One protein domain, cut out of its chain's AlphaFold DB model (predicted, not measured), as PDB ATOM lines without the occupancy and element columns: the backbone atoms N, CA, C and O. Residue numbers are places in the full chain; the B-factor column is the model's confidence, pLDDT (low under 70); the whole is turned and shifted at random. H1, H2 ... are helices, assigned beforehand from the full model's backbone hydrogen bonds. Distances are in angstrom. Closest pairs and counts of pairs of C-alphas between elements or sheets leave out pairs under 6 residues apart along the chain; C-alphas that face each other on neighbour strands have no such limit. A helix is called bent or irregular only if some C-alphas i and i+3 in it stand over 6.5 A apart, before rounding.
ATOM      1  N   ARG A  12     -30.285  30.166  -1.147       83.88
ATOM      2  CA  ARG A  12     -30.332  28.712  -1.296       83.88
ATOM      3  C   ARG A  12     -31.776  28.341  -1.590       83.88
ATOM      4  O   ARG A  12     -32.670  28.760  -0.864       83.88
ATOM      5  N   PHE A  13     -31.975  27.566  -2.646       81.25
ATOM      6  CA  PHE A  13     -33.283  27.079  -3.053       81.25
ATOM      7  C   PHE A  13     -33.265  25.556  -3.042       81.25
ATOM      8  O   PHE A  13     -32.293  24.944  -3.490       81.25
ATOM      9  N   GLY A  14     -34.324  24.969  -2.500       80.69
ATOM     10  CA  GLY A  14     -34.511  23.532  -2.444       80.69
ATOM     11  C   GLY A  14     -35.968  23.193  -2.699       80.69
ATOM     12  O   GLY A  14     -36.861  23.938  -2.300       80.69
ATOM     13  N   THR A  15     -36.200  22.067  -3.359       78.69
ATOM     14  CA  THR A  15     -37.539  21.596  -3.716       78.69
ATOM     15  C   THR A  15     -37.739  20.193  -3.166       78.69
ATOM     16  O   THR A  15     -36.865  19.334  -3.306       78.69
ATOM     17  N   ALA A  16     -38.878  19.954  -2.523       76.31
ATOM     18  CA  ALA A  16     -39.312  18.607  -2.184       76.31
ATOM     19  C   ALA A  16     -40.099  18.011  -3.368       76.31
ATOM     20  O   ALA A  16     -40.843  18.741  -4.017       76.31
ATOM     21  N   PRO A  17     -39.961  16.707  -3.661       77.00
ATOM     22  CA  PRO A  17     -39.084  15.741  -3.008       77.00
ATOM     23  C   PRO A  17     -37.623  15.888  -3.466       77.00
ATOM     24  O   PRO A  17     -37.335  16.469  -4.511       77.00
ATOM     25  N   ALA A  18     -36.684  15.337  -2.690       80.62
ATOM     26  CA  ALA A  18     -35.249  15.609  -2.833       80.62
ATOM     27  C   ALA A  18     -34.668  15.353  -4.240       80.62
ATOM     28  O   ALA A  18     -33.714  16.033  -4.624       80.62
ATOM     29  N   TYR A  19     -35.260  14.436  -5.018       81.44
ATOM     30  CA  TYR A  19     -34.821  14.115  -6.379       81.44
ATOM     31  C   TYR A  19     -34.890  15.317  -7.335       81.44
ATOM     32  O   TYR A  19     -34.087  15.387  -8.268       81.44
ATOM     33  N   TRP A  20     -35.784  16.288  -7.101       78.44
ATOM     34  CA  TRP A  20     -35.849  17.507  -7.913       78.44
ATOM     35  C   TRP A  20     -34.547  18.300  -7.840       78.44
ATOM     36  O   TRP A  20     -34.073  18.800  -8.855       78.44
ATOM     37  N   ASN A  21     -33.907  18.351  -6.671       83.19
ATOM     38  CA  ASN A  21     -32.631  19.048  -6.509       83.19
ATOM     39  C   ASN A  21     -31.512  18.366  -7.303       83.19
ATOM     40  O   ASN A  21     -30.666  19.048  -7.878       83.19
ATOM     41  N   SER A  22     -31.522  17.030  -7.380       83.06
ATOM     42  CA  SER A  22     -30.599  16.270  -8.230       83.06
ATOM     43  C   SER A  22     -30.855  16.537  -9.714       83.06
ATOM     44  O   SER A  22     -29.899  16.750 -10.457       83.06
ATOM     45  N   LEU A  23     -32.124  16.598 -10.136       83.00
ATOM     46  CA  LEU A  23     -32.492  16.946 -11.511       83.00
ATOM     47  C   LEU A  23     -32.019  18.359 -11.876       83.00
ATOM     48  O   LEU A  23     -31.335  18.533 -12.882       83.00
ATOM     49  N   PHE A  24     -32.313  19.361 -11.043       80.94
ATOM     50  CA  PHE A  24     -31.849  20.733 -11.263       80.94
ATOM     51  C   PHE A  24     -30.321  20.848 -11.203       80.94
ATOM     52  O   PHE A  24     -29.729  21.640 -11.935       80.94
ATOM     53  N   GLY A  25     -29.661  20.033 -10.377       82.50
ATOM     54  CA  GLY A  25     -28.208  19.887 -10.379       82.50
ATOM     55  C   GLY A  25     -27.682  19.384 -11.724       82.50
ATOM     56  O   GLY A  25     -26.754  19.975 -12.269       82.50
ATOM     57  N   ALA A  26     -28.310  18.354 -12.293       82.75
ATOM     58  CA  ALA A  26     -27.951  17.813 -13.601       82.75
ATOM     59  C   ALA A  26     -28.237  18.798 -14.746       82.75
ATOM     60  O   ALA A  26     -27.456  18.873 -15.692       82.75
ATOM     61  N   MET A  27     -29.288  19.622 -14.643       79.50
ATOM     62  CA  MET A  27     -29.570  20.671 -15.634       79.50
ATOM     63  C   MET A  27     -28.433  21.692 -15.773       79.50
ATOM     64  O   MET A  27     -28.277  22.270 -16.844       79.50
ATOM     65  N   LYS A  28     -27.594  21.884 -14.744       80.44
ATOM     66  CA  LYS A  28     -26.402  22.752 -14.839       80.44
ATOM     67  C   LYS A  28     -25.344  22.227 -15.813       80.44
ATOM     68  O   LYS A  28     -24.458  22.984 -16.195       80.44
ATOM     69  N   LEU A  29     -25.416  20.952 -16.195       84.62
ATOM     70  CA  LEU A  29     -24.529  20.338 -17.184       84.62
ATOM     71  C   LEU A  29     -25.002  20.593 -18.622       84.62
ATOM     72  O   LEU A  29     -24.281  20.267 -19.565       84.62
ATOM     73  N   LEU A  30     -26.205  21.150 -18.808       84.00
ATOM     74  CA  LEU A  30     -26.714  21.470 -20.135       84.00
ATOM     75  C   LEU A  30     -25.931  22.643 -20.745       84.00
ATOM     76  O   LEU A  30     -25.596  23.597 -20.036       84.00
ATOM     77  N   PRO A  31     -25.666  22.619 -22.064       87.56
ATOM     78  CA  PRO A  31     -24.979  23.713 -22.733       87.56
ATOM     79  C   PRO A  31     -25.749  25.025 -22.586       87.56
ATOM     80  O   PRO A  31     -26.954  25.078 -22.835       87.56
ATOM     81  N   ALA A  32     -25.042  26.113 -22.275       84.75
ATOM     82  CA  ALA A  32     -25.644  27.445 -22.204       84.75
ATOM     83  C   ALA A  32     -26.330  27.851 -23.523       84.75
ATOM     84  O   ALA A  32     -27.341  28.543 -23.500       84.75
ATOM     85  N   SER A  33     -25.828  27.368 -24.666       87.12
ATOM     86  CA  SER A  33     -26.441  27.573 -25.982       87.12
ATOM     87  C   SER A  33     -27.823  26.931 -26.107       87.12
ATOM     88  O   SER A  33     -28.709  27.526 -26.708       87.12
ATOM     89  N   LEU A  34     -28.031  25.756 -25.504       84.50
ATOM     90  CA  LEU A  34     -29.333  25.091 -25.471       84.50
ATOM     91  C   LEU A  34     -30.299  25.827 -24.537       84.50
ATOM     92  O   LEU A  34     -31.464  25.997 -24.872       84.50
ATOM     93  N   LEU A  35     -29.810  26.294 -23.384       81.94
ATOM     94  CA  LEU A  35     -30.609  27.077 -22.436       81.94
ATOM     95  C   LEU A  35     -31.013  28.449 -23.003       81.94
ATOM     96  O   LEU A  35     -32.065  28.975 -22.647       81.94
ATOM     97  N   ALA A  36     -30.194  29.025 -23.885       86.56
ATOM     98  CA  ALA A  36     -30.481  30.281 -24.573       86.56
ATOM     99  C   ALA A  36     -31.411  30.114 -25.792       86.56
ATOM    100  O   ALA A  36     -31.955  31.105 -26.284       86.56
ATOM    101  N   ASP A  37     -31.614  28.887 -26.283       91.50
ATOM    102  CA  ASP A  37     -32.527  28.615 -27.389       91.50
ATOM    103  C   ASP A  37     -33.981  28.650 -26.902       91.50
ATOM    104  O   ASP A  37     -34.493  27.744 -26.235       91.50
ATOM    105  N   ARG A  38     -34.676  29.722 -27.286       88.94
ATOM    106  CA  ARG A  38     -36.076  29.947 -26.932       88.94
ATOM    107  C   ARG A  38     -36.999  28.835 -27.430       88.94
ATOM    108  O   ARG A  38     -37.915  28.462 -26.701       88.94
ATOM    109  N   ALA A  39     -36.802  28.326 -28.646       91.06
ATOM    110  CA  ALA A  39     -37.683  27.316 -29.229       91.06
ATOM    111  C   ALA A  39     -37.512  25.965 -28.523       91.06
ATOM    112  O   ALA A  39     -38.502  25.295 -28.201       91.06
ATOM    113  N   ALA A  40     -36.265  25.604 -28.213       87.62
ATOM    114  CA  ALA A  40     -35.953  24.405 -27.444       87.62
ATOM    115  C   ALA A  40     -36.528  24.486 -26.019       87.62
ATOM    116  O   ALA A  40     -37.224  23.566 -25.581       87.62
ATOM    117  N   MET A  41     -36.313  25.601 -25.313       88.56
ATOM    118  CA  MET A  41     -36.825  25.789 -23.949       88.56
ATOM    119  C   MET A  41     -38.349  25.882 -23.888       88.56
ATOM    120  O   MET A  41     -38.960  25.330 -22.974       88.56
ATOM    121  N   GLN A  42     -38.989  26.504 -24.882       88.94
ATOM    122  CA  GLN A  42     -40.447  26.535 -24.976       88.94
ATOM    123  C   GLN A  42     -41.027  25.130 -25.180       88.94
ATOM    124  O   GLN A  42     -42.001  24.770 -24.520       88.94
ATOM    125  N   SER A  43     -40.417  24.317 -26.043       89.88
ATOM    126  CA  SER A  43     -40.861  22.934 -26.271       89.88
ATOM    127  C   SER A  43     -40.678  22.072 -25.020       89.88
ATOM    128  O   SER A  43     -41.588  21.336 -24.635       89.88
ATOM    129  N   LEU A  44     -39.538  22.218 -24.334       87.56
ATOM    130  CA  LEU A  44     -39.265  21.544 -23.064       87.56
ATOM    131  C   LEU A  44     -40.285  21.930 -21.985       87.56
ATOM    132  O   LEU A  44     -40.753  21.060 -21.253       87.56
ATOM    133  N   ALA A  45     -40.658  23.209 -21.901       86.06
ATOM    134  CA  ALA A  45     -41.677  23.689 -20.974       86.06
ATOM    135  C   ALA A  45     -43.062  23.112 -21.297       86.06
ATOM    136  O   ALA A  45     -43.751  22.639 -20.400       86.06
ATOM    137  N   ILE A  46     -43.469  23.097 -22.572       89.50
ATOM    138  CA  ILE A  46     -44.758  22.517 -22.990       89.50
ATOM    139  C   ILE A  46     -44.835  21.034 -22.635       89.50
ATOM    140  O   ILE A  46     -45.861  20.575 -22.133       89.50
ATOM    141  N   PHE A  47     -43.742  20.305 -22.840       90.12
ATOM    142  CA  PHE A  47     -43.654  18.896 -22.483       90.12
ATOM    143  C   PHE A  47     -43.677  18.657 -20.964       90.12
ATOM    144  O   PHE A  47     -44.349  17.739 -20.498       90.12
ATOM    145  N   SER A  48     -42.963  19.469 -20.178       83.38
ATOM    146  CA  SER A  48     -42.824  19.267 -18.728       83.38
ATOM    147  C   SER A  48     -43.991  19.822 -17.906       83.38
ATOM    148  O   SER A  48     -44.275  19.289 -16.833       83.38
ATOM    149  N   MET A  49     -44.714  20.833 -18.402       84.81
ATOM    150  CA  MET A  49     -45.820  21.501 -17.696       84.81
ATOM    151  C   MET A  49     -46.878  20.543 -17.111       84.81
ATOM    152  O   MET A  49     -47.245  20.717 -15.947       84.81
ATOM    153  N   PRO A  50     -47.384  19.526 -17.840       85.25
ATOM    154  CA  PRO A  50     -48.347  18.572 -17.286       85.25
ATOM    155  C   PRO A  50     -47.770  17.734 -16.139       85.25
ATOM    156  O   PRO A  50     -48.472  17.456 -15.168       85.25
ATOM    157  N   ILE A  51     -46.492  17.356 -16.239       82.50
ATOM    158  CA  ILE A  51     -45.781  16.558 -15.233       82.50
ATOM    159  C   ILE A  51     -45.566  17.395 -13.971       82.50
ATOM    160  O   ILE A  51     -45.840  16.920 -12.874       82.50
ATOM    161  N   ILE A  52     -45.142  18.652 -14.131       77.69
ATOM    162  CA  ILE A  52     -44.960  19.603 -13.029       77.69
ATOM    163  C   ILE A  52     -46.282  19.793 -12.282       77.69
ATOM    164  O   ILE A  52     -46.346  19.524 -11.091       77.69
ATOM    165  N   ARG A  53     -47.377  20.101 -12.991       79.00
ATOM    166  CA  ARG A  53     -48.707  20.269 -12.373       79.00
ATOM    167  C   ARG A  53     -49.206  19.020 -11.650       79.00
ATOM    168  O   ARG A  53     -49.914  19.130 -10.651       79.00
ATOM    169  N   LEU A  54     -48.893  17.836 -12.173       78.88
ATOM    170  CA  LEU A  54     -49.244  16.579 -11.520       78.88
ATOM    171  C   LEU A  54     -48.459  16.406 -10.218       78.88
ATOM    172  O   LEU A  54     -49.047  16.054  -9.200       78.88
ATOM    173  N   VAL A  55     -47.154  16.672 -10.237       71.88
ATOM    174  CA  VAL A  55     -46.307  16.555  -9.047       71.88
ATOM    175  C   VAL A  55     -46.647  17.625  -8.013       71.88
ATOM    176  O   VAL A  55     -46.769  17.284  -6.841       71.88
ATOM    177  N   ASP A  56     -46.915  18.863  -8.426       72.31
ATOM    178  CA  ASP A  56     -47.337  19.947  -7.528       72.31
ATOM    179  C   ASP A  56     -48.650  19.604  -6.811       72.31
ATOM    180  O   ASP A  56     -48.787  19.831  -5.609       72.31
ATOM    181  N   ARG A  57     -49.600  18.957  -7.506       71.81
ATOM    182  CA  ARG A  57     -50.828  18.436  -6.879       71.81
ATOM    183  C   ARG A  57     -50.574  17.311  -5.878       71.81
ATOM    184  O   ARG A  57     -51.348  17.172  -4.936       71.81
ATOM    185  N   LEU A  58     -49.555  16.482  -6.101       65.50
ATOM    186  CA  LEU A  58     -49.250  15.323  -5.255       65.50
ATOM    187  C   LEU A  58     -48.401  15.684  -4.034       65.50
ATOM    188  O   LEU A  58     -48.570  15.088  -2.975       65.50
ATOM    189  N   VAL A  59     -47.474  16.628  -4.186       67.25
ATOM    190  CA  VAL A  59     -46.490  17.007  -3.160       67.25
ATOM    191  C   VAL A  59     -46.956  18.226  -2.361       67.25
ATOM    192  O   VAL A  59     -46.526  18.422  -1.226       67.25
ATOM    193  N   GLY A  60     -47.896  18.995  -2.914       70.31
ATOM    194  CA  GLY A  60     -48.371  20.251  -2.353       70.31
ATOM    195  C   GLY A  60     -47.514  21.432  -2.812       70.31
ATOM    196  O   GLY A  60     -46.318  21.301  -3.060       70.31
ATOM    197  N   ALA A  61     -48.134  22.609  -2.896       76.62
ATOM    198  CA  ALA A  61     -47.496  23.855  -3.332       76.62
ATOM    199  C   ALA A  61     -46.892  24.657  -2.163       76.62
ATOM    200  O   ALA A  61     -46.668  25.863  -2.276       76.62
TER     201      ALA A  61
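This is residues 12 to 61 of the 149 residues of the protein "Hypothetical protein" of Haptolina brevifila (UniProt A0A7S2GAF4). The model is an open U of helices with an empty middle: H1 makes one arm, the long bent helix H3 makes the other, and the short H2 sits at the closed end between them. The two arms do not meet across the gap, and residues 12 to 18, before H1, lie toward the open end. The printed part has 50 residues, with three named helices in the order H1, H2, H3 and no named strand; the class is all helix, with 36 of the 50 residues in helices. The whole is loose, with a radius of gyration of the C-alphas of 12.4 A, and the C-alphas span 32 by 24 by 15 A along their three main axes.

After residues 12 to 18 comes H1, residues 19 to 27, which touches no helix. A tight link of 4 residues leads to H2, residues 32 to 36, and H1 and H2 are apart. A tight link of 1 residue leads on to H3, residues 38 to 59, which by its hydrogen bonds was assigned as one helix but is bent: C-alphas 47 and 50 are 7.0 A apart. Its arms are H3a, residues 38 to 47, and H3b, residues 50 to 59, and their lines stand at a steep tilt of 53 degrees. H2 and H3a only just touch, and only at the corner by their link, with 3 pairs of C-alphas within 8 A. The closest C-alphas of the two are those of Leu 35 and Met 41, 6.5 A apart, and their centres are 11.7 A apart. H1 is apart from H3a and from H3b, and H2 is apart from H3b. In H1, H2, H3a and H3b every backbone O i to N i+4 pair is within hydrogen-bond range.

H1 begins at C-alpha 19 at (-34.821, 14.115, -6.379) and is 12.5 A long from first to last C-alpha. H2 is short, 6.1 A from C-alpha 32 to C-alpha 36. H3a begins at C-alpha 38 at (-36.076, 29.947, -26.932) and is 14.1 A long. H3b is 14.3 A long and ends at C-alpha 59 at (-46.490, 17.007, -3.160).

The two C-alphas farthest apart are those of Ser 33 and Leu 58, at 33.2 A, while those of Arg 12 and Ala 61, the first and last printed, are 18.0 A apart. Residues 28 to 34, of which 32 to 34 belong to H2, stand free, and so do residues 36 to 52, of which 38 to 52 belong to H3. The printed part has no cut, and both links between the helices are tight. The mean pLDDT of the printed part is 82.0, with residues 58 to 59 under 70.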